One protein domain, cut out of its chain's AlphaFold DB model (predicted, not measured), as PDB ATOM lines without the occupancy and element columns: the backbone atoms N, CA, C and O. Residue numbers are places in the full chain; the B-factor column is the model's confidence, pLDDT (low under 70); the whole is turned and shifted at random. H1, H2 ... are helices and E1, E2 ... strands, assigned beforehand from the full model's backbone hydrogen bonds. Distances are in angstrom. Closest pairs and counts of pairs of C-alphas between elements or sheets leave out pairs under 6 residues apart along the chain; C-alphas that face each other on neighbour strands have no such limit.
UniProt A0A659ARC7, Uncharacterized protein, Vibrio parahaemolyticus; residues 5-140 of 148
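Overview. This is residues 5 to 140 of the 148 residues of an uncharacterized protein of Vibrio parahaemolyticus (UniProt A0A659ARC7). A small, twisted sheet of four strands, E1 to E4, has two helices, H1 and H2, across one face, while a long loop, residues 83 to 87 among it, passes E1 and the opposite face on the way to H3 near the E4 edge. H4 lies farther out beyond H1, and a tail with H5, residues 131 to 140, sticks out alone. The printed part has 136 residues, with four named strands followed by five named helices; the sheet's order is E1, E2, E3, E4, antiparallel throughout. The class is mixed, helices and strands, with under half of the residues, 67, in named elements. The whole is compact, with a radius of gyration of the C-alphas of 15.3 A and spans of 46 by 38 by 31 A.

Along the chain. E1, residues 5 to 9, begins at C-alpha 5 (122.847, -18.322, 14.039) and is 13.4 A long. E2, residues 16 to 21, measures 15.9 A; E3 is residues 30 to 33 and E4 residues 38 to 41. H1, residues 49 to 62, starts at C-alpha 49 (115.168, -32.784, -2.870) and measures 19.9 A. H2 is residues 67 to 75, 12.2 A, and H3 residues 94 to 99. H4, residues 113 to 123, measures 14.7 A. H5, residues 131 to 138, ends at C-alpha 138 (124.936, -58.829, 1.905).

Arrangement. The strands form a meander, each the antiparallel neighbour of the one before, in three successive hairpins. N 8 and O 17 of E1 and E2 are 2.9 A apart, N 18 and O 32 of E2 and E3 2.8 A, and N 31 and O 40 of E3 and E4 2.8 A, each within hydrogen-bond range. The sheet is only just strongly twisted, its C-alphas up to 4.5 A off the best plane. H1 and H2 are on the same face, making two layers, helices on one face of a sheet. H1, at a height of 9.9 A over the sheet, runs across the strands, at 87 degrees to E2 on the local plane; its C-alpha 52 is 7.5 A from that of Leu 39, the closest pair with E4. H2, at a height of 9.0 A, also runs across, at 79 degrees to E3 on the local plane. H1 and H2 are close but not clearly touching, the closest C-alphas, of Leu 60 and Leu 67, 6.9 A apart. H3 only grazes the sheet, with residues 97 to 99. H4 is not on the sheet; it only just touches H1, with 3 pairs of C-alphas within 8 A, made by residue 50 of H1 alone, the closest being Thr 50 and Leu 117 at 7.5 A. Every O i to N i+4 pair is within hydrogen-bond range in H1, H2, H3 and H4; in H5 it is 3 of 4.

Size, cuts and confidence. The C-alphas farthest apart, of Ser 24 and Cys 140, are 50.8 A apart. Residues 131 to 140 stand free. The printed part has no cut, and the links H2 to H3 and H3 to H4 are long. The mean pLDDT of the printed part is 76.5; residues 25 to 26, 44 to 47 and 102 to 140 are under 70.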
ATOM      1  N   GLU A   5     122.039 -17.376  14.810       89.75
ATOM      2  CA  GLU A   5     122.847 -18.322  14.039       89.75
ATOM      3  C   GLU A   5     124.105 -18.673  14.833       89.75
ATOM      4  O   GLU A   5     124.725 -17.802  15.444       89.75
ATOM      5  N   TYR A   6     124.442 -19.957  14.871       93.44
ATOM      6  CA  TYR A   6     125.550 -20.493  15.655       93.44
ATOM      7  C   TYR A   6     126.078 -21.792  15.038       93.44
ATOM      8  O   TYR A   6     125.519 -22.324  14.072       93.44
ATOM      9  N   TYR A   7     127.181 -22.302  15.584       95.19
ATOM     10  CA  TYR A   7     127.824 -23.517  15.095       95.19
ATOM     11  C   TYR A   7     127.464 -24.698  15.981       95.19
ATOM     12  O   TYR A   7     127.673 -24.654  17.188       95.19
ATOM     13  N   SER A   8     126.959 -25.770  15.381       95.69
ATOM     14  CA  SER A   8     126.590 -26.982  16.108       95.69
ATOM     15  C   SER A   8     127.372 -28.195  15.636       95.69
ATOM     16  O   SER A   8     128.029 -28.198  14.588       95.69
ATOM     17  N   LYS A   9     127.291 -29.269  16.416       95.25
ATOM     18  CA  LYS A   9     127.811 -30.569  16.007       95.25
ATOM     19  C   LYS A   9     126.803 -31.277  15.104       95.25
ATOM     20  O   LYS A   9     125.713 -31.624  15.544       95.25
ATOM     21  N   CYS A  10     127.184 -31.560  13.856       93.19
ATOM     22  CA  CYS A  10     126.327 -32.293  12.927       93.19
ATOM     23  C   CYS A  10     125.912 -33.647  13.527       93.19
ATOM     24  O   CYS A  10     126.792 -34.451  13.856       93.19
ATOM     25  N   PRO A  11     124.609 -33.962  13.580       92.00
ATOM     26  CA  PRO A  11     124.139 -35.186  14.218       92.00
ATOM     27  C   PRO A  11     124.436 -36.439  13.377       92.00
ATOM     28  O   PRO A  11     124.441 -37.544  13.903       92.00
ATOM     29  N   ASN A  12     124.724 -36.273  12.080       90.12
ATOM     30  CA  ASN A  12     125.056 -37.375  11.178       90.12
ATOM     31  C   ASN A  12     126.564 -37.679  11.116       90.12
ATOM     32  O   ASN A  12     126.971 -38.828  11.212       90.12
ATOM     33  N   CYS A  13     127.414 -36.663  10.922       87.88
ATOM     34  CA  CYS A  13     128.855 -36.876  10.695       87.88
ATOM     35  C   CYS A  13     129.765 -36.331  11.801       87.88
ATOM     36  O   CYS A  13     130.986 -36.437  11.688       87.88
ATOM     37  N   GLY A  14     129.202 -35.695  12.831       89.75
ATOM     38  CA  GLY A  14     129.940 -35.140  13.965       89.75
ATOM     39  C   GLY A  14     130.802 -33.911  13.664       89.75
ATOM     40  O   GLY A  14     131.377 -33.359  14.596       89.75
ATOM     41  N   LYS A  15     130.906 -33.480  12.401       92.12
ATOM     42  CA  LYS A  15     131.633 -32.264  12.004       92.12
ATOM     43  C   LYS A  15     130.819 -31.003  12.313       92.12
ATOM     44  O   LYS A  15     129.595 -31.107  12.423       92.12
ATOM     45  N   PRO A  16     131.456 -29.826  12.384       95.75
ATOM     46  CA  PRO A  16     130.745 -28.565  12.544       95.75
ATOM     47  C   PRO A  16     129.655 -28.364  11.477       95.75
ATOM     48  O   PRO A  16     129.787 -28.778  10.317       95.75
ATOM     49  N   ALA A  17     128.554 -27.750  11.889       95.62
ATOM     50  CA  ALA A  17     127.386 -27.431  11.083       95.62
ATOM     51  C   ALA A  17     126.901 -26.010  11.398       95.62
ATOM     52  O   ALA A  17     127.187 -25.472  12.465       95.62
ATOM     53  N   LEU A  18     126.172 -25.413  10.459       95.62
ATOM     54  CA  LEU A  18     125.451 -24.165  10.669       95.62
ATOM     55  C   LEU A  18     124.092 -24.482  11.280       95.62
ATOM     56  O   LEU A  18     123.369 -25.342  10.771       95.62
ATOM     57  N   SER A  19     123.732 -23.755  12.323       95.44
ATOM     58  CA  SER A  19     122.456 -23.897  13.002       95.44
ATOM     59  C   SER A  19     121.807 -22.543  13.181       95.44
ATOM     60  O   SER A  19     122.478 -21.551  13.455       95.44
ATOM     61  N   LYS A  20     120.484 -22.508  13.048       94.19
ATOM     62  CA  LYS A  20     119.688 -21.317  13.323       94.19
ATOM     63  C   LYS A  20     118.495 -21.668  14.173       94.19
ATOM     64  O   LYS A  20     117.656 -22.483  13.777       94.19
ATOM     65  N   TYR A  21     118.391 -20.983  15.300       91.44
ATOM     66  CA  TYR A  21     117.188 -20.975  16.107       91.44
ATOM     67  C   TYR A  21     116.478 -19.629  15.965       91.44
ATOM     68  O   TYR A  21     117.088 -18.565  16.057       91.44
ATOM     69  N   ASP A  22     115.171 -19.691  15.759       87.69
ATOM     70  CA  ASP A  22     114.286 -18.538  15.735       87.69
ATOM     71  C   ASP A  22     113.112 -18.865  16.661       87.69
ATOM     72  O   ASP A  22     112.461 -19.904  16.514       87.69
ATOM     73  N   SER A  23     112.916 -18.018  17.672       80.25
ATOM     74  CA  SER A  23     111.881 -18.187  18.693       80.25
ATOM     75  C   SER A  23     110.510 -17.703  18.227       80.25
ATOM     76  O   SER A  23     109.523 -17.896  18.936       80.25
ATOM     77  N   SER A  24     110.426 -17.034  17.074       77.88
ATOM     78  CA  SER A  24     109.142 -16.634  16.512       77.88
ATOM     79  C   SER A  24     108.389 -17.862  15.996       77.88
ATOM     80  O   SER A  24     108.970 -18.774  15.412       77.88
ATOM     81  N   GLY A  25     107.065 -17.894  16.186       66.06
ATOM     82  CA  GLY A  25     106.219 -19.003  15.715       66.06
ATOM     83  C   GLY A  25     106.217 -19.198  14.190       66.06
ATOM     84  O   GLY A  25     105.747 -20.221  13.709       66.06
ATOM     85  N   TYR A  26     106.768 -18.236  13.445       69.69
ATOM     86  CA  TYR A  26     106.923 -18.250  11.985       69.69
ATOM     87  C   TYR A  26     108.401 -18.251  11.559       69.69
ATOM     88  O   TYR A  26     108.725 -17.994  10.400       69.69
ATOM     89  N   GLY A  27     109.300 -18.485  12.514       76.38
ATOM     90  CA  GLY A  27     110.736 -18.391  12.347       76.38
ATOM     91  C   GLY A  27     111.321 -19.544  11.543       76.38
ATOM     92  O   GLY A  27     110.911 -20.701  11.665       76.38
ATOM     93  N   PHE A  28     112.334 -19.233  10.738       87.94
ATOM     94  CA  PHE A  28     113.062 -20.246   9.985       87.94
ATOM     95  C   PHE A  28     114.157 -20.864  10.859       87.94
ATOM     96  O   PHE A  28     115.107 -20.182  11.246       87.94
ATOM     97  N   ARG A  29     114.026 -22.161  11.155       91.56
ATOM     98  CA  ARG A  29     114.984 -22.936  11.950       91.56
ATOM     99  C   ARG A  29     115.646 -23.989  11.084       91.56
ATOM    100  O   ARG A  29     114.958 -24.636  10.295       91.56
ATOM    101  N   PHE A  30     116.948 -24.200  11.256       93.50
ATOM    102  CA  PHE A  30     117.670 -25.239  10.524       93.50
ATOM    103  C   PHE A  30     118.893 -25.769  11.275       93.50
ATOM    104  O   PHE A  30     119.487 -25.059  12.078       93.50
ATOM    105  N   ASP A  31     119.280 -26.996  10.930       94.50
ATOM    106  CA  ASP A  31     120.594 -27.594  11.161       94.50
ATOM    107  C   ASP A  31     121.150 -28.044   9.796       94.50
ATOM    108  O   ASP A  31     120.554 -28.884   9.112       94.50
ATOM    109  N   ALA A  32     122.278 -27.473   9.373       93.81
ATOM    110  CA  ALA A  32     122.827 -27.609   8.026       93.81
ATOM    111  C   ALA A  32     124.335 -27.903   8.064       93.81
ATOM    112  O   ALA A  32     125.155 -27.044   8.384       93.81
ATOM    113  N   CYS A  33     124.733 -29.126   7.709       92.50
ATOM    114  CA  CYS A  33     126.141 -29.517   7.661       92.50
ATOM    115  C   CYS A  33     126.663 -29.542   6.220       92.50
ATOM    116  O   CYS A  33     126.267 -30.419   5.444       92.50
ATOM    117  N   PRO A  34     127.624 -28.675   5.862       90.75
ATOM    118  CA  PRO A  34     128.143 -28.623   4.500       90.75
ATOM    119  C   PRO A  34     129.053 -29.818   4.164       90.75
ATOM    120  O   PRO A  34     129.299 -30.102   2.990       90.75
ATOM    121  N   HIS A  35     129.552 -30.557   5.163       87.88
ATOM    122  CA  HIS A  35     130.477 -31.676   4.950       87.88
ATOM    123  C   HIS A  35     129.793 -32.959   4.473       87.88
ATOM    124  O   HIS A  35     130.285 -33.602   3.550       87.88
ATOM    125  N   CYS A  36     128.684 -33.344   5.107       85.69
ATOM    126  CA  CYS A  36     127.892 -34.510   4.701       85.69
ATOM    127  C   CYS A  36     126.594 -34.122   3.989       85.69
ATOM    128  O   CYS A  36     125.781 -34.989   3.697       85.69
ATOM    129  N   MET A  37     126.402 -32.829   3.712       87.19
ATOM    130  CA  MET A  37     125.185 -32.280   3.115       87.19
ATOM    131  C   MET A  37     123.918 -32.557   3.929       87.19
ATOM    132  O   MET A  37     122.819 -32.567   3.378       87.19
ATOM    133  N   PHE A  38     124.060 -32.787   5.234       89.25
ATOM    134  CA  PHE A  38     122.920 -32.926   6.125       89.25
ATOM    135  C   PHE A  38     122.137 -31.618   6.149       89.25
ATOM    136  O   PHE A  38     122.724 -30.556   6.339       89.25
ATOM    137  N   LEU A  39     120.823 -31.702   5.981       90.62
ATOM    138  CA  LEU A  39     119.930 -30.573   6.192       90.62
ATOM    139  C   LEU A  39     118.658 -31.038   6.881       90.62
ATOM    140  O   LEU A  39     117.967 -31.940   6.401       90.62
ATOM    141  N   TYR A  40     118.313 -30.359   7.958       91.06
ATOM    142  CA  TYR A  40     116.989 -30.406   8.541       91.06
ATOM    143  C   TYR A  40     116.542 -28.978   8.820       91.06
ATOM    144  O   TYR A  40     117.347 -28.148   9.229       91.06
ATOM    145  N   TYR A  41     115.280 -28.673   8.559       90.31
ATOM    146  CA  TYR A  41     114.704 -27.352   8.788       90.31
ATOM    147  C   TYR A  41     113.230 -27.495   9.150       90.31
ATOM    148  O   TYR A  41     112.675 -28.587   8.998       90.31
ATOM    149  N   THR A  42     112.604 -26.425   9.646       82.50
ATOM    150  CA  THR A  42     111.159 -26.409   9.927       82.50
ATOM    151  C   THR A  42     110.392 -26.921   8.697       82.50
ATOM    152  O   THR A  42     110.618 -26.430   7.598       82.50
ATOM    153  N   ASP A  43     109.550 -27.945   8.869       70.00
ATOM    154  CA  ASP A  43     108.794 -28.651   7.811       70.00
ATOM    155  C   ASP A  43     109.609 -29.542   6.839       70.00
ATOM    156  O   ASP A  43     109.050 -30.178   5.945       70.00
ATOM    157  N   GLY A  44     110.925 -29.681   7.030       60.78
ATOM    158  CA  GLY A  44     111.852 -30.268   6.052       60.78
ATOM    159  C   GLY A  44     111.881 -31.800   5.913       60.78
ATOM    160  O   GLY A  44     112.524 -32.303   4.983       60.78
ATOM    161  N   ALA A  45     111.222 -32.561   6.796       57.56
ATOM    162  CA  ALA A  45     111.302 -34.032   6.806       57.56
ATOM    163  C   ALA A  45     110.705 -34.683   5.541       57.56
ATOM    164  O   ALA A  45     111.220 -35.694   5.071       57.56
ATOM    165  N   ASN A  46     109.678 -34.059   4.951       63.28
ATOM    166  CA  ASN A  46     108.948 -34.583   3.789       63.28
ATOM    167  C   ASN A  46     109.182 -33.773   2.504       63.28
ATOM    168  O   ASN A  46     108.502 -33.973   1.496       63.28
ATOM    169  N   CYS A  47     110.128 -32.832   2.517       66.19
ATOM    170  CA  CYS A  47     110.327 -31.934   1.390       66.19
ATOM    171  C   CYS A  47     111.091 -32.606   0.235       66.19
ATOM    172  O   CYS A  47     112.131 -33.235   0.467       66.19
ATOM    173  N   PRO A  48     110.651 -32.414  -1.026       72.69
ATOM    174  CA  PRO A  48     111.379 -32.885  -2.201       72.69
ATOM    175  C   PRO A  48     112.820 -32.364  -2.238       72.69
ATOM    176  O   PRO A  48     113.093 -31.230  -1.838       72.69
ATOM    177  N   THR A  49     113.743 -33.149  -2.801       72.56
ATOM    178  CA  THR A  49     115.168 -32.784  -2.870       72.56
ATOM    179  C   THR A  49     115.416 -31.428  -3.539       72.56
ATOM    180  O   THR A  49     116.297 -30.699  -3.101       72.56
ATOM    181  N   THR A  50     114.609 -31.047  -4.540       71.31
ATOM    182  CA  THR A  50     114.659 -29.709  -5.165       71.31
ATOM    183  C   THR A  50     114.539 -28.591  -4.133       71.31
ATOM    184  O   THR A  50     115.364 -27.689  -4.104       71.31
ATOM    185  N   LEU A  51     113.536 -28.684  -3.256       77.31
ATOM    186  CA  LEU A  51     113.251 -27.648  -2.270       77.31
ATOM    187  C   LEU A  51     114.358 -27.592  -1.217       77.31
ATOM    188  O   LEU A  51     114.756 -26.523  -0.780       77.31
ATOM    189  N   ARG A  52     114.909 -28.750  -0.848       80.69
ATOM    190  CA  ARG A  52     116.058 -28.831   0.061       80.69
ATOM    191  C   ARG A  52     117.307 -28.152  -0.517       80.69
ATOM    192  O   ARG A  52     118.075 -27.578   0.248       80.69
ATOM    193  N   VAL A  53     117.516 -28.206  -1.835       79.44
ATOM    194  CA  VAL A  53     118.603 -27.466  -2.500       79.44
ATOM    195  C   VAL A  53     118.326 -25.968  -2.519       79.44
ATOM    196  O   VAL A  53     119.224 -25.201  -2.185       79.44
ATOM    197  N   ASP A  54     117.095 -25.549  -2.820       81.19
ATOM    198  CA  ASP A  54     116.705 -24.134  -2.761       81.19
ATOM    199  C   ASP A  54     116.919 -23.557  -1.350       81.19
ATOM    200  O   ASP A  54     117.479 -22.474  -1.191       81.19
ATOM    201  N   VAL A  55     116.562 -24.324  -0.315       86.81
ATOM    202  CA  VAL A  55     116.802 -23.964   1.088       86.81
ATOM    203  C   VAL A  55     118.292 -23.855   1.399       86.81
ATOM    204  O   VAL A  55     118.715 -22.886   2.020       86.81
ATOM    205  N   TRP A  56     119.112 -24.800   0.942       87.56
ATOM    206  CA  TRP A  56     120.565 -24.698   1.090       87.56
ATOM    207  C   TRP A  56     121.136 -23.451   0.414       87.56
ATOM    208  O   TRP A  56     121.961 -22.769   1.013       87.56
ATOM    209  N   ASN A  57     120.693 -23.135  -0.805       85.69
ATOM    210  CA  ASN A  57     121.114 -21.924  -1.509       85.69
ATOM    211  C   ASN A  57     120.713 -20.666  -0.737       85.69
ATOM    212  O   ASN A  57     121.503 -19.727  -0.657       85.69
ATOM    213  N   ALA A  58     119.525 -20.655  -0.129       88.12
ATOM    214  CA  ALA A  58     119.087 -19.559   0.725       88.12
ATOM    215  C   ALA A  58     119.953 -19.427   1.991       88.12
ATOM    216  O   ALA A  58     120.356 -18.316   2.324       88.12
ATOM    217  N   ILE A  59     120.293 -20.540   2.656       90.88
ATOM    218  CA  ILE A  59     121.183 -20.558   3.833       90.88
ATOM    219  C   ILE A  59     122.571 -20.018   3.472       90.88
ATOM    220  O   ILE A  59     123.088 -19.138   4.159       90.88
ATOM    221  N   LEU A  60     123.156 -20.521   2.379       89.56
ATOM    222  CA  LEU A  60     124.466 -20.096   1.885       89.56
ATOM    223  C   LEU A  60     124.465 -18.611   1.508       89.56
ATOM    224  O   LEU A  60     125.340 -17.875   1.953       89.56
ATOM    225  N   SER A  61     123.451 -18.155   0.769       88.81
ATOM    226  CA  SER A  61     123.326 -16.750   0.359       88.81
ATOM    227  C   SER A  61     123.142 -15.814   1.554       88.81
ATOM    228  O   SER A  61     123.749 -14.751   1.585       88.81
ATOM    229  N   ALA A  62     122.345 -16.208   2.554       89.38
ATOM    230  CA  ALA A  62     122.134 -15.418   3.769       89.38
ATOM    231  C   ALA A  62     123.408 -15.264   4.615       89.38
ATOM    232  O   ALA A  62     123.534 -14.290   5.349       89.38
ATOM    233  N   ASN A  63     124.338 -16.213   4.496       88.69
ATOM    234  CA  ASN A  63     125.640 -16.185   5.157       88.69
ATOM    235  C   ASN A  63     126.758 -15.623   4.256       88.69
ATOM    236  O   ASN A  63     127.910 -15.603   4.671       88.69
ATOM    237  N   GLU A  64     126.441 -15.195   3.027       90.62
ATOM    238  CA  GLU A  64     127.424 -14.762   2.018       90.62
ATOM    239  C   GLU A  64     128.501 -15.832   1.727       90.62
ATOM    240  O   GLU A  64     129.665 -15.538   1.448       90.62
ATOM    241  N   LEU A  65     128.112 -17.112   1.782       88.50
ATOM    242  CA  LEU A  65     128.995 -18.260   1.589       88.50
ATOM    243  C   LEU A  65     128.703 -19.004   0.288       88.50
ATOM    244  O   LEU A  65     127.581 -19.076  -0.202       88.50
ATOM    245  N   THR A  66     129.736 -19.667  -0.220       87.44
ATOM    246  CA  THR A  66     129.601 -20.818  -1.115       87.44
ATOM    247  C   THR A  66     129.679 -22.098  -0.288       87.44
ATOM    248  O   THR A  66     130.160 -22.094   0.845       87.44
ATOM    249  N   LEU A  67     129.273 -23.236  -0.851       85.56
ATOM    250  CA  LEU A  67     129.411 -24.513  -0.150       85.56
ATOM    251  C   LEU A  67     130.883 -24.852   0.158       85.56
ATOM    252  O   LEU A  67     131.183 -25.369   1.235       85.56
ATOM    253  N   LYS A  68     131.803 -24.502  -0.749       85.75
ATOM    254  CA  LYS A  68     133.246 -24.664  -0.547       85.75
ATOM    255  C   LYS A  68     133.740 -23.821   0.629       85.75
ATOM    256  O   LYS A  68     134.341 -24.365   1.552       85.75
ATOM    257  N   THR A  69     133.445 -22.519   0.627       89.38
ATOM    258  CA  THR A  69     133.895 -21.617   1.699       89.38
ATOM    259  C   THR A  69     133.249 -21.963   3.035       89.38
ATOM    260  O   THR A  69     133.919 -21.891   4.058       89.38
ATOM    261  N   ALA A  70     132.000 -22.444   3.041       91.31
ATOM    262  CA  ALA A  70     131.371 -22.977   4.246       91.31
ATOM    263  C   ALA A  70     132.153 -24.175   4.805       91.31
ATOM    264  O   ALA A  70     132.446 -24.213   5.994       91.31
ATOM    265  N   ARG A  71     132.556 -25.145   3.974       90.62
ATOM    266  CA  ARG A  71     133.365 -26.292   4.438       90.62
ATOM    267  C   ARG A  71     134.703 -25.859   5.020       90.62
ATOM    268  O   ARG A  71     135.106 -26.393   6.049       90.62
ATOM    269  N   GLU A  72     135.384 -24.933   4.354       91.12
ATOM    270  CA  GLU A  72     136.682 -24.415   4.788       91.12
ATOM    271  C   GLU A  72     136.552 -23.697   6.137       91.12
ATOM    272  O   GLU A  72     137.212 -24.084   7.102       91.12
ATOM    273  N   GLN A  73     135.632 -22.736   6.246       93.19
ATOM    274  CA  GLN A  73     135.402 -21.982   7.480       93.19
ATOM    275  C   GLN A  73     134.941 -22.864   8.643       93.19
ATOM    276  O   GLN A  73     135.403 -22.692   9.766       93.19
ATOM    277  N   LEU A  74     134.061 -23.835   8.395       92.94
ATOM    278  CA  LEU A  74     133.563 -24.699   9.463       92.94
ATOM    279  C   LEU A  74     134.613 -25.717   9.919       92.94
ATOM    280  O   LEU A  74     134.631 -26.088  11.086       92.94
ATOM    281  N   SER A  75     135.527 -26.140   9.041       89.75
ATOM    282  CA  SER A  75     136.546 -27.147   9.375       89.75
ATOM    283  C   SER A  75     137.585 -26.703  10.405       89.75
ATOM    284  O   SER A  75     138.228 -27.558  11.013       89.75
ATOM    285  N   VAL A  76     137.746 -25.393  10.610       93.38
ATOM    286  CA  VAL A  76     138.690 -24.841  11.594       93.38
ATOM    287  C   VAL A  76     138.062 -24.641  12.975       93.38
ATOM    288  O   VAL A  76     138.772 -24.295  13.919       93.38
ATOM    289  N   ILE A  77     136.749 -24.851  13.115       91.25
ATOM    290  CA  ILE A  77     136.047 -24.686  14.389       91.25
ATOM    291  C   ILE A  77     136.318 -25.918  15.261       91.25
ATOM    292  O   ILE A  77     135.977 -27.035  14.855       91.25
ATOM    293  N   PRO A  78     136.915 -25.761  16.455       90.38
ATOM    294  CA  PRO A  78     137.182 -26.894  17.319       90.38
ATOM    295  C   PRO A  78     135.900 -27.393  18.002       90.38
ATOM    296  O   PRO A  78     134.967 -26.636  18.268       90.38
ATOM    297  N   ASN A  79     135.853 -28.702  18.269       87.19
ATOM    298  CA  ASN A  79     134.644 -29.396  18.734       87.19
ATOM    299  C   ASN A  79     134.117 -28.917  20.098       87.19
ATOM    300  O   ASN A  79     132.939 -29.107  20.380       87.19
ATOM    301  N   ASP A  80     134.970 -28.340  20.942       89.69
ATOM    302  CA  ASP A  80     134.618 -27.791  22.259       89.69
ATOM    303  C   ASP A  80     133.860 -26.456  22.174       89.69
ATOM    304  O   ASP A  80     133.278 -26.019  23.161       89.69
ATOM    305  N   ARG A  81     133.838 -25.826  20.992       89.75
ATOM    306  CA  ARG A  81     133.093 -24.591  20.706       89.75
ATOM    307  C   ARG A  81     131.781 -24.826  19.960       89.75
ATOM    308  O   ARG A  81     131.189 -23.869  19.471       89.75
ATOM    309  N   LEU A  82     131.370 -26.083  19.800       92.50
ATOM    310  CA  LEU A  82     130.141 -26.432  19.094       92.50
ATOM    311  C   LEU A  82     128.983 -26.560  20.075       92.50
ATOM    312  O   LEU A  82     129.043 -27.342  21.025       92.50
ATOM    313  N   ASP A  83     127.903 -25.850  19.782       92.56
ATOM    314  CA  ASP A  83     126.653 -25.958  20.514       92.56
ATOM    315  C   ASP A  83     125.871 -27.225  20.132       92.56
ATOM    316  O   ASP A  83     126.187 -27.968  19.189       92.56
ATOM    317  N   SER A  84     124.796 -27.466  20.879       90.50
ATOM    318  CA  SER A  84     123.815 -28.498  20.540       90.50
ATOM    319  C   SER A  84     122.998 -28.108  19.307       90.50
ATOM    320  O   SER A  84     122.757 -26.931  19.037       90.50
ATOM    321  N   THR A  85     122.537 -29.110  18.565       93.25
ATOM    322  CA  THR A  85     121.660 -28.920  17.407       93.25
ATOM    323  C   THR A  85     120.337 -28.252  17.781       93.25
ATOM    324  O   THR A  85     119.868 -28.347  18.915       93.25
ATOM    325  N   VAL A  86     119.706 -27.594  16.807       92.94
ATOM    326  CA  VAL A  86     118.403 -26.933  16.974       92.94
ATOM    327  C   VAL A  86     117.281 -27.945  17.187       92.94
ATOM    328  O   VAL A  86     116.304 -27.657  17.888       92.94
ATOM    329  N   PHE A  87     117.387 -29.107  16.544       92.38
ATOM    330  CA  PHE A  87     116.418 -30.192  16.647       92.38
ATOM    331  C   PHE A  87     116.960 -31.347  17.496       92.38
ATOM    332  O   PHE A  87     118.171 -31.556  17.606       92.38
ATOM    333  N   SER A  88     116.044 -32.109  18.101       91.88
ATOM    334  CA  SER A  88     116.378 -33.357  18.792       91.88
ATOM    335  C   SER A  88     116.348 -34.512  17.802       91.88
ATOM    336  O   SER A  88     115.352 -34.714  17.112       91.88
ATOM    337  N   TYR A  89     117.430 -35.285  17.781       90.75
ATOM    338  CA  TYR A  89     117.593 -36.442  16.900       90.75
ATOM    339  C   TYR A  89     117.677 -37.773  17.653       90.75
ATOM    340  O   TYR A  89     118.021 -38.799  17.077       90.75
ATOM    341  N   SER A  90     117.383 -37.761  18.955       87.69
ATOM    342  CA  SER A  90     117.527 -38.923  19.845       87.69
ATOM    343  C   SER A  90     116.728 -40.156  19.406       87.69
ATOM    344  O   SER A  90     117.137 -41.278  19.686       87.69
ATOM    345  N   THR A  91     115.612 -39.955  18.705       88.38
ATOM    346  CA  THR A  91     114.741 -41.023  18.197       88.38
ATOM    347  C   THR A  91     114.838 -41.210  16.684       88.38
ATOM    348  O   THR A  91     114.098 -42.016  16.130       88.38
ATOM    349  N   THR A  92     115.693 -40.448  15.994       87.62
ATOM    350  CA  THR A  92     115.839 -40.522  14.535       87.62
ATOM    351  C   THR A  92     116.694 -41.728  14.166       87.62
ATOM    352  O   THR A  92     117.833 -41.852  14.615       87.62
ATOM    353  N   SER A  93     116.162 -42.620  13.333       87.25
ATOM    354  CA  SER A  93     116.898 -43.791  12.854       87.25
ATOM    355  C   SER A  93     118.042 -43.403  11.914       87.25
ATOM    356  O   SER A  93     118.024 -42.358  11.258       87.25
ATOM    357  N   GLU A  94     119.032 -44.285  11.770       82.56
ATOM    358  CA  GLU A  94     120.147 -44.075  10.839       82.56
ATOM    359  C   GLU A  94     119.672 -43.918   9.381       82.56
ATOM    360  O   GLU A  94     120.203 -43.106   8.624       82.56
ATOM    361  N   SER A  95     118.625 -44.647   8.983       79.62
ATOM    362  CA  SER A  95     118.024 -44.529   7.647       79.62
ATOM    363  C   SER A  95     117.426 -43.136   7.410       79.62
ATOM    364  O   SER A  95     117.642 -42.534   6.352       79.62
ATOM    365  N   GLU A  96     116.726 -42.591   8.407       83.38
ATOM    366  CA  GLU A  96     116.170 -41.237   8.352       83.38
ATOM    367  C   GLU A  96     117.285 -40.188   8.317       83.38
ATOM    368  O   GLU A  96     117.254 -39.299   7.467       83.38
ATOM    369  N   MET A  97     118.327 -40.339   9.141       85.19
ATOM    370  CA  MET A  97     119.512 -39.471   9.101       85.19
ATOM    371  C   MET A  97     120.176 -39.467   7.725       85.19
ATOM    372  O   MET A  97     120.467 -38.408   7.164       85.19
ATOM    373  N   ASN A  98     120.346 -40.645   7.129       79.75
ATOM    374  CA  ASN A  98     120.908 -40.789   5.794       79.75
ATOM    375  C   ASN A  98     119.999 -40.202   4.708       79.75
ATOM    376  O   ASN A  98     120.492 -39.713   3.693       79.75
ATOM    377  N   ALA A  99     118.677 -40.189   4.886       79.12
ATOM    378  CA  ALA A  99     117.786 -39.487   3.964       79.12
ATOM    379  C   ALA A  99     118.028 -37.968   3.981       79.12
ATOM    380  O   ALA A  99     117.962 -37.325   2.929       79.12
ATOM    381  N   LEU A 100     118.404 -37.410   5.136       83.75
ATOM    382  CA  LEU A 100     118.692 -35.985   5.303       83.75
ATOM    383  C   LEU A 100     120.020 -35.533   4.669       83.75
ATOM    384  O   LEU A 100     120.276 -34.331   4.587       83.75
ATOM    385  N   THR A 101     120.844 -36.455   4.166       81.19
ATOM    386  CA  THR A 101     122.132 -36.152   3.506       81.19
ATOM    387  C   THR A 101     122.085 -36.252   1.977       81.19
ATOM    388  O   THR A 101     123.069 -35.957   1.295       81.19
ATOM    389  N   LYS A 102     120.944 -36.645   1.387       69.62
ATOM    390  CA  LYS A 102     120.793 -36.943  -0.056       69.62
ATOM    391  C   LYS A 102     120.731 -35.696  -0.955       69.62
ATOM    392  O   LYS A 102     119.799 -35.545  -1.739       69.62
ATOM    393  N   LEU A 103     121.729 -34.816  -0.887       64.81
ATOM    394  CA  LEU A 103     121.759 -33.560  -1.652       64.81
ATOM    395  C   LEU A 103     122.866 -33.471  -2.712       64.81
ATOM    396  O   LEU A 103     123.184 -32.387  -3.173       64.81
ATOM    397  N   GLY A 104     123.432 -34.604  -3.139       55.75
ATOM    398  CA  GLY A 104     124.194 -34.749  -4.393       55.75
ATOM    399  C   GLY A 104     125.407 -33.828  -4.636       55.75
ATOM    400  O   GLY A 104     125.948 -33.831  -5.737       55.75
ATOM    401  N   GLY A 105     125.895 -33.112  -3.619       59.78
ATOM    402  CA  GLY A 105     127.180 -32.403  -3.632       59.78
ATOM    403  C   GLY A 105     127.192 -31.048  -4.359       59.78
ATOM    404  O   GLY A 105     126.179 -30.588  -4.871       59.78
ATOM    405  N   GLU A 106     128.369 -30.405  -4.400       58.44
ATOM    406  CA  GLU A 106     128.581 -29.018  -4.883       58.44
ATOM    407  C   GLU A 106     128.032 -28.740  -6.284       58.44
ATOM    408  O   GLU A 106     127.430 -27.694  -6.512       58.44
ATOM    409  N   LYS A 107     128.126 -29.718  -7.192       57.78
ATOM    410  CA  LYS A 107     127.633 -29.611  -8.574       57.78
ATOM    411  C   LYS A 107     126.119 -29.415  -8.693       57.78
ATOM    412  O   LYS A 107     125.625 -29.297  -9.806       57.78
ATOM    413  N   LEU A 108     125.361 -29.445  -7.601       62.97
ATOM    414  CA  LEU A 108     123.921 -29.195  -7.616       62.97
ATOM    415  C   LEU A 108     123.544 -27.774  -7.177       62.97
ATOM    416  O   LEU A 108     122.393 -27.393  -7.366       62.97
ATOM    417  N   PHE A 109     124.494 -26.988  -6.662       62.84
ATOM    418  CA  PHE A 109     124.247 -25.648  -6.114       62.84
ATOM    419  C   PHE A 109     124.587 -24.508  -7.090       62.84
ATOM    420  O   PHE A 109     124.169 -23.378  -6.876       62.84
ATOM    421  N   GLU A 110     125.286 -24.796  -8.193       59.03
ATOM    422  CA  GLU A 110     125.770 -23.784  -9.154       59.03
ATOM    423  C   GLU A 110     124.893 -23.628 -10.415       59.03
ATOM    424  O   GLU A 110     125.205 -22.829 -11.295       59.03
ATOM    425  N   PHE A 111     123.795 -24.385 -10.547       57.00
ATOM    426  CA  PHE A 111     123.036 -24.478 -11.803       57.00
ATOM    427  C   PHE A 111     121.569 -24.044 -11.684       57.00
ATOM    428  O   PHE A 111     120.943 -24.154 -10.633       57.00
ATOM    429  N   SER A 112     120.982 -23.616 -12.811       58.88
ATOM    430  CA  SER A 112     119.544 -23.320 -12.914       58.88
ATOM    431  C   SER A 112     118.677 -24.521 -12.505       58.88
ATOM    432  O   SER A 112     119.067 -25.671 -12.700       58.88
ATOM    433  N   ARG A 113     117.448 -24.285 -12.022       57.16
ATOM    434  CA  ARG A 113     116.510 -25.341 -11.572       57.16
ATOM    435  C   ARG A 113     116.317 -26.490 -12.582       57.16
ATOM    436  O   ARG A 113     116.180 -27.645 -12.183       57.16
ATOM    437  N   LYS A 114     116.329 -26.199 -13.891       62.06
ATOM    438  CA  LYS A 114     116.263 -27.220 -14.961       62.06
ATOM    439  C   LYS A 114     117.539 -28.059 -15.040       62.06
ATOM    440  O   LYS A 114     117.453 -29.280 -15.126       62.06
ATOM    441  N   ALA A 115     118.703 -27.417 -14.992       61.50
ATOM    442  CA  ALA A 115     119.992 -28.099 -14.983       61.50
ATOM    443  C   ALA A 115     120.202 -28.891 -13.679       61.50
ATOM    444  O   ALA A 115     120.733 -29.994 -13.731       61.50
ATOM    445  N   TYR A 116     119.676 -28.412 -12.545       65.56
ATOM    446  CA  TYR A 116     119.573 -29.181 -11.304       65.56
ATOM    447  C   TYR A 116     118.743 -30.457 -11.493       65.56
ATOM    448  O   TYR A 116     119.236 -31.536 -11.195       65.56
ATOM    449  N   LEU A 117     117.503 -30.369 -11.998       58.78
ATOM    450  CA  LEU A 117     116.637 -31.548 -12.167       58.78
ATOM    451  C   LEU A 117     117.272 -32.569 -13.115       58.78
ATOM    452  O   LEU A 117     117.261 -33.768 -12.835       58.78
ATOM    453  N   TYR A 118     117.873 -32.086 -14.202       64.38
ATOM    454  CA  TYR A 118     118.642 -32.905 -15.128       64.38
ATOM    455  C   TYR A 118     119.823 -33.584 -14.419       64.38
ATOM    456  O   TYR A 118     119.898 -34.811 -14.416       64.38
ATOM    457  N   ASN A 119     120.689 -32.824 -13.742       61.59
ATOM    458  CA  ASN A 119     121.868 -33.348 -13.054       61.59
ATOM    459  C   ASN A 119     121.510 -34.252 -11.875       61.59
ATOM    460  O   ASN A 119     122.194 -35.238 -11.658       61.59
ATOM    461  N   TYR A 120     120.450 -33.982 -11.124       60.41
ATOM    462  CA  TYR A 120     119.998 -34.833 -10.027       60.41
ATOM    463  C   TYR A 120     119.493 -36.186 -10.543       60.41
ATOM    464  O   TYR A 120     119.917 -37.234 -10.046       60.41
ATOM    465  N   ASN A 121     118.653 -36.170 -11.585       59.50
ATOM    466  CA  ASN A 121     118.127 -37.384 -12.210       59.50
ATOM    467  C   ASN A 121     119.226 -38.208 -12.900       59.50
ATOM    468  O   ASN A 121     119.186 -39.433 -12.832       59.50
ATOM    469  N   HIS A 122     120.215 -37.553 -13.521       54.28
ATOM    470  CA  HIS A 122     121.293 -38.225 -14.260       54.28
ATOM    471  C   HIS A 122     122.510 -38.576 -13.401       54.28
ATOM    472  O   HIS A 122     123.169 -39.580 -13.647       54.28
ATOM    473  N   SER A 123     122.835 -37.758 -12.402       52.78
ATOM    474  CA  SER A 123     124.083 -37.898 -11.646       52.78
ATOM    475  C   SER A 123     123.924 -38.677 -10.358       52.78
ATOM    476  O   SER A 123     124.972 -39.009  -9.815       52.78
ATOM    477  N   LYS A 124     122.695 -38.912  -9.849       50.25
ATOM    478  CA  LYS A 124     122.400 -39.467  -8.506       50.25
ATOM    479  C   LYS A 124     123.677 -39.692  -7.658       50.25
ATOM    480  O   LYS A 124     124.154 -40.815  -7.530       50.25
ATOM    481  N   PRO A 125     124.295 -38.645  -7.084       39.66
ATOM    482  CA  PRO A 125     125.620 -38.754  -6.477       39.66
ATOM    483  C   PRO A 125     125.539 -38.919  -4.958       39.66
ATOM    484  O   PRO A 125     126.470 -38.579  -4.242       39.66
ATOM    485  N   SER A 126     124.444 -39.485  -4.448       43.00
ATOM    486  CA  SER A 126     124.493 -40.322  -3.244       43.00
ATOM    487  C   SER A 126     124.848 -41.786  -3.579       43.00
ATOM    488  O   SER A 126     125.080 -42.580  -2.674       43.00
ATOM    489  N   VAL A 127     124.953 -42.162  -4.866       43.62
ATOM    490  CA  VAL A 127     125.044 -43.569  -5.321       43.62
ATOM    491  C   VAL A 127     126.466 -44.143  -5.336       43.62
ATOM    492  O   VAL A 127     126.618 -45.355  -5.393       43.62
ATOM    493  N   ARG A 128     127.534 -43.343  -5.193       38.09
ATOM    494  CA  ARG A 128     128.897 -43.914  -5.084       38.09
ATOM    495  C   ARG A 128     129.368 -44.240  -3.663       38.09
ATOM    496  O   ARG A 128     130.379 -44.924  -3.546       38.09
ATOM    497  N   PHE A 129     128.672 -43.813  -2.604       40.00
ATOM    498  CA  PHE A 129     129.170 -44.002  -1.227       40.00
ATOM    499  C   PHE A 129     128.293 -44.827  -0.272       40.00
ATOM    500  O   PHE A 129     128.794 -45.200   0.782       40.00
ATOM    501  N   PHE A 130     127.066 -45.218  -0.638       40.62
ATOM    502  CA  PHE A 130     126.217 -46.040   0.248       40.62
ATOM    503  C   PHE A 130     126.176 -47.545  -0.081       40.62
ATOM    504  O   PHE A 130     125.734 -48.336   0.745       40.62
ATOM    505  N   GLU A 131     126.724 -47.999  -1.214       39.34
ATOM    506  CA  GLU A 131     126.759 -49.441  -1.530       39.34
ATOM    507  C   GLU A 131     127.917 -50.214  -0.879       39.34
ATOM    508  O   GLU A 131     127.917 -51.443  -0.911       39.34
ATOM    509  N   ARG A 132     128.899 -49.553  -0.247       37.91
ATOM    510  CA  ARG A 132     130.002 -50.272   0.424       37.91
ATOM    511  C   ARG A 132     129.645 -50.820   1.808       37.91
ATOM    512  O   ARG A 132     130.335 -51.731   2.257       37.91
ATOM    513  N   GLN A 133     128.595 -50.312   2.456       39.53
ATOM    514  CA  GLN A 133     128.087 -50.879   3.714       39.53
ATOM    515  C   GLN A 133     126.985 -51.918   3.465       39.53
ATOM    516  O   GLN A 133     127.109 -53.031   3.964       39.53
ATOM    517  N   ALA A 134     126.037 -51.662   2.554       43.62
ATOM    518  CA  ALA A 134     125.023 -52.659   2.189       43.62
ATOM    519  C   ALA A 134     125.609 -53.917   1.504       43.62
ATOM    520  O   ALA A 134     125.124 -55.024   1.723       43.62
ATOM    521  N   ARG A 135     126.701 -53.798   0.722       38.38
ATOM    522  CA  ARG A 135     127.402 -54.982   0.177       38.38
ATOM    523  C   ARG A 135     128.261 -55.730   1.196       38.38
ATOM    524  O   ARG A 135     128.563 -56.891   0.950       38.38
ATOM    525  N   LYS A 136     128.656 -55.124   2.322       35.81
ATOM    526  CA  LYS A 136     129.346 -55.865   3.395       35.81
ATOM    527  C   LYS A 136     128.368 -56.686   4.233       35.81
ATOM    528  O   LYS A 136     128.724 -57.787   4.638       35.81
ATOM    529  N   GLU A 137     127.140 -56.209   4.405       41.22
ATOM    530  CA  GLU A 137     126.076 -56.961   5.082       41.22
ATOM    531  C   GLU A 137     125.444 -58.031   4.175       41.22
ATOM    532  O   GLU A 137     125.089 -59.104   4.652       41.22
ATOM    533  N   ALA A 138     125.400 -57.812   2.855       39.59
ATOM    534  CA  ALA A 138     124.936 -58.829   1.905       39.59
ATOM    535  C   ALA A 138     125.988 -59.913   1.579       39.59
ATOM    536  O   ALA A 138     125.616 -61.052   1.304       39.59
ATOM    537  N   CYS A 139     127.295 -59.612   1.634       33.12
ATOM    538  CA  CYS A 139     128.341 -60.615   1.366       33.12
ATOM    539  C   CYS A 139     128.669 -61.536   2.551       33.12
ATOM    540  O   CYS A 139     129.439 -62.474   2.363       33.12
ATOM    541  N   CYS A 140     128.109 -61.316   3.745       33.78
ATOM    542  CA  CYS A 140     128.300 -62.245   4.867       33.78
ATOM    543  C   CYS A 140     127.202 -63.322   4.968       33.78
ATOM    544  O   CYS A 140     127.321 -64.199   5.812       33.78
TER     545      CYS A 140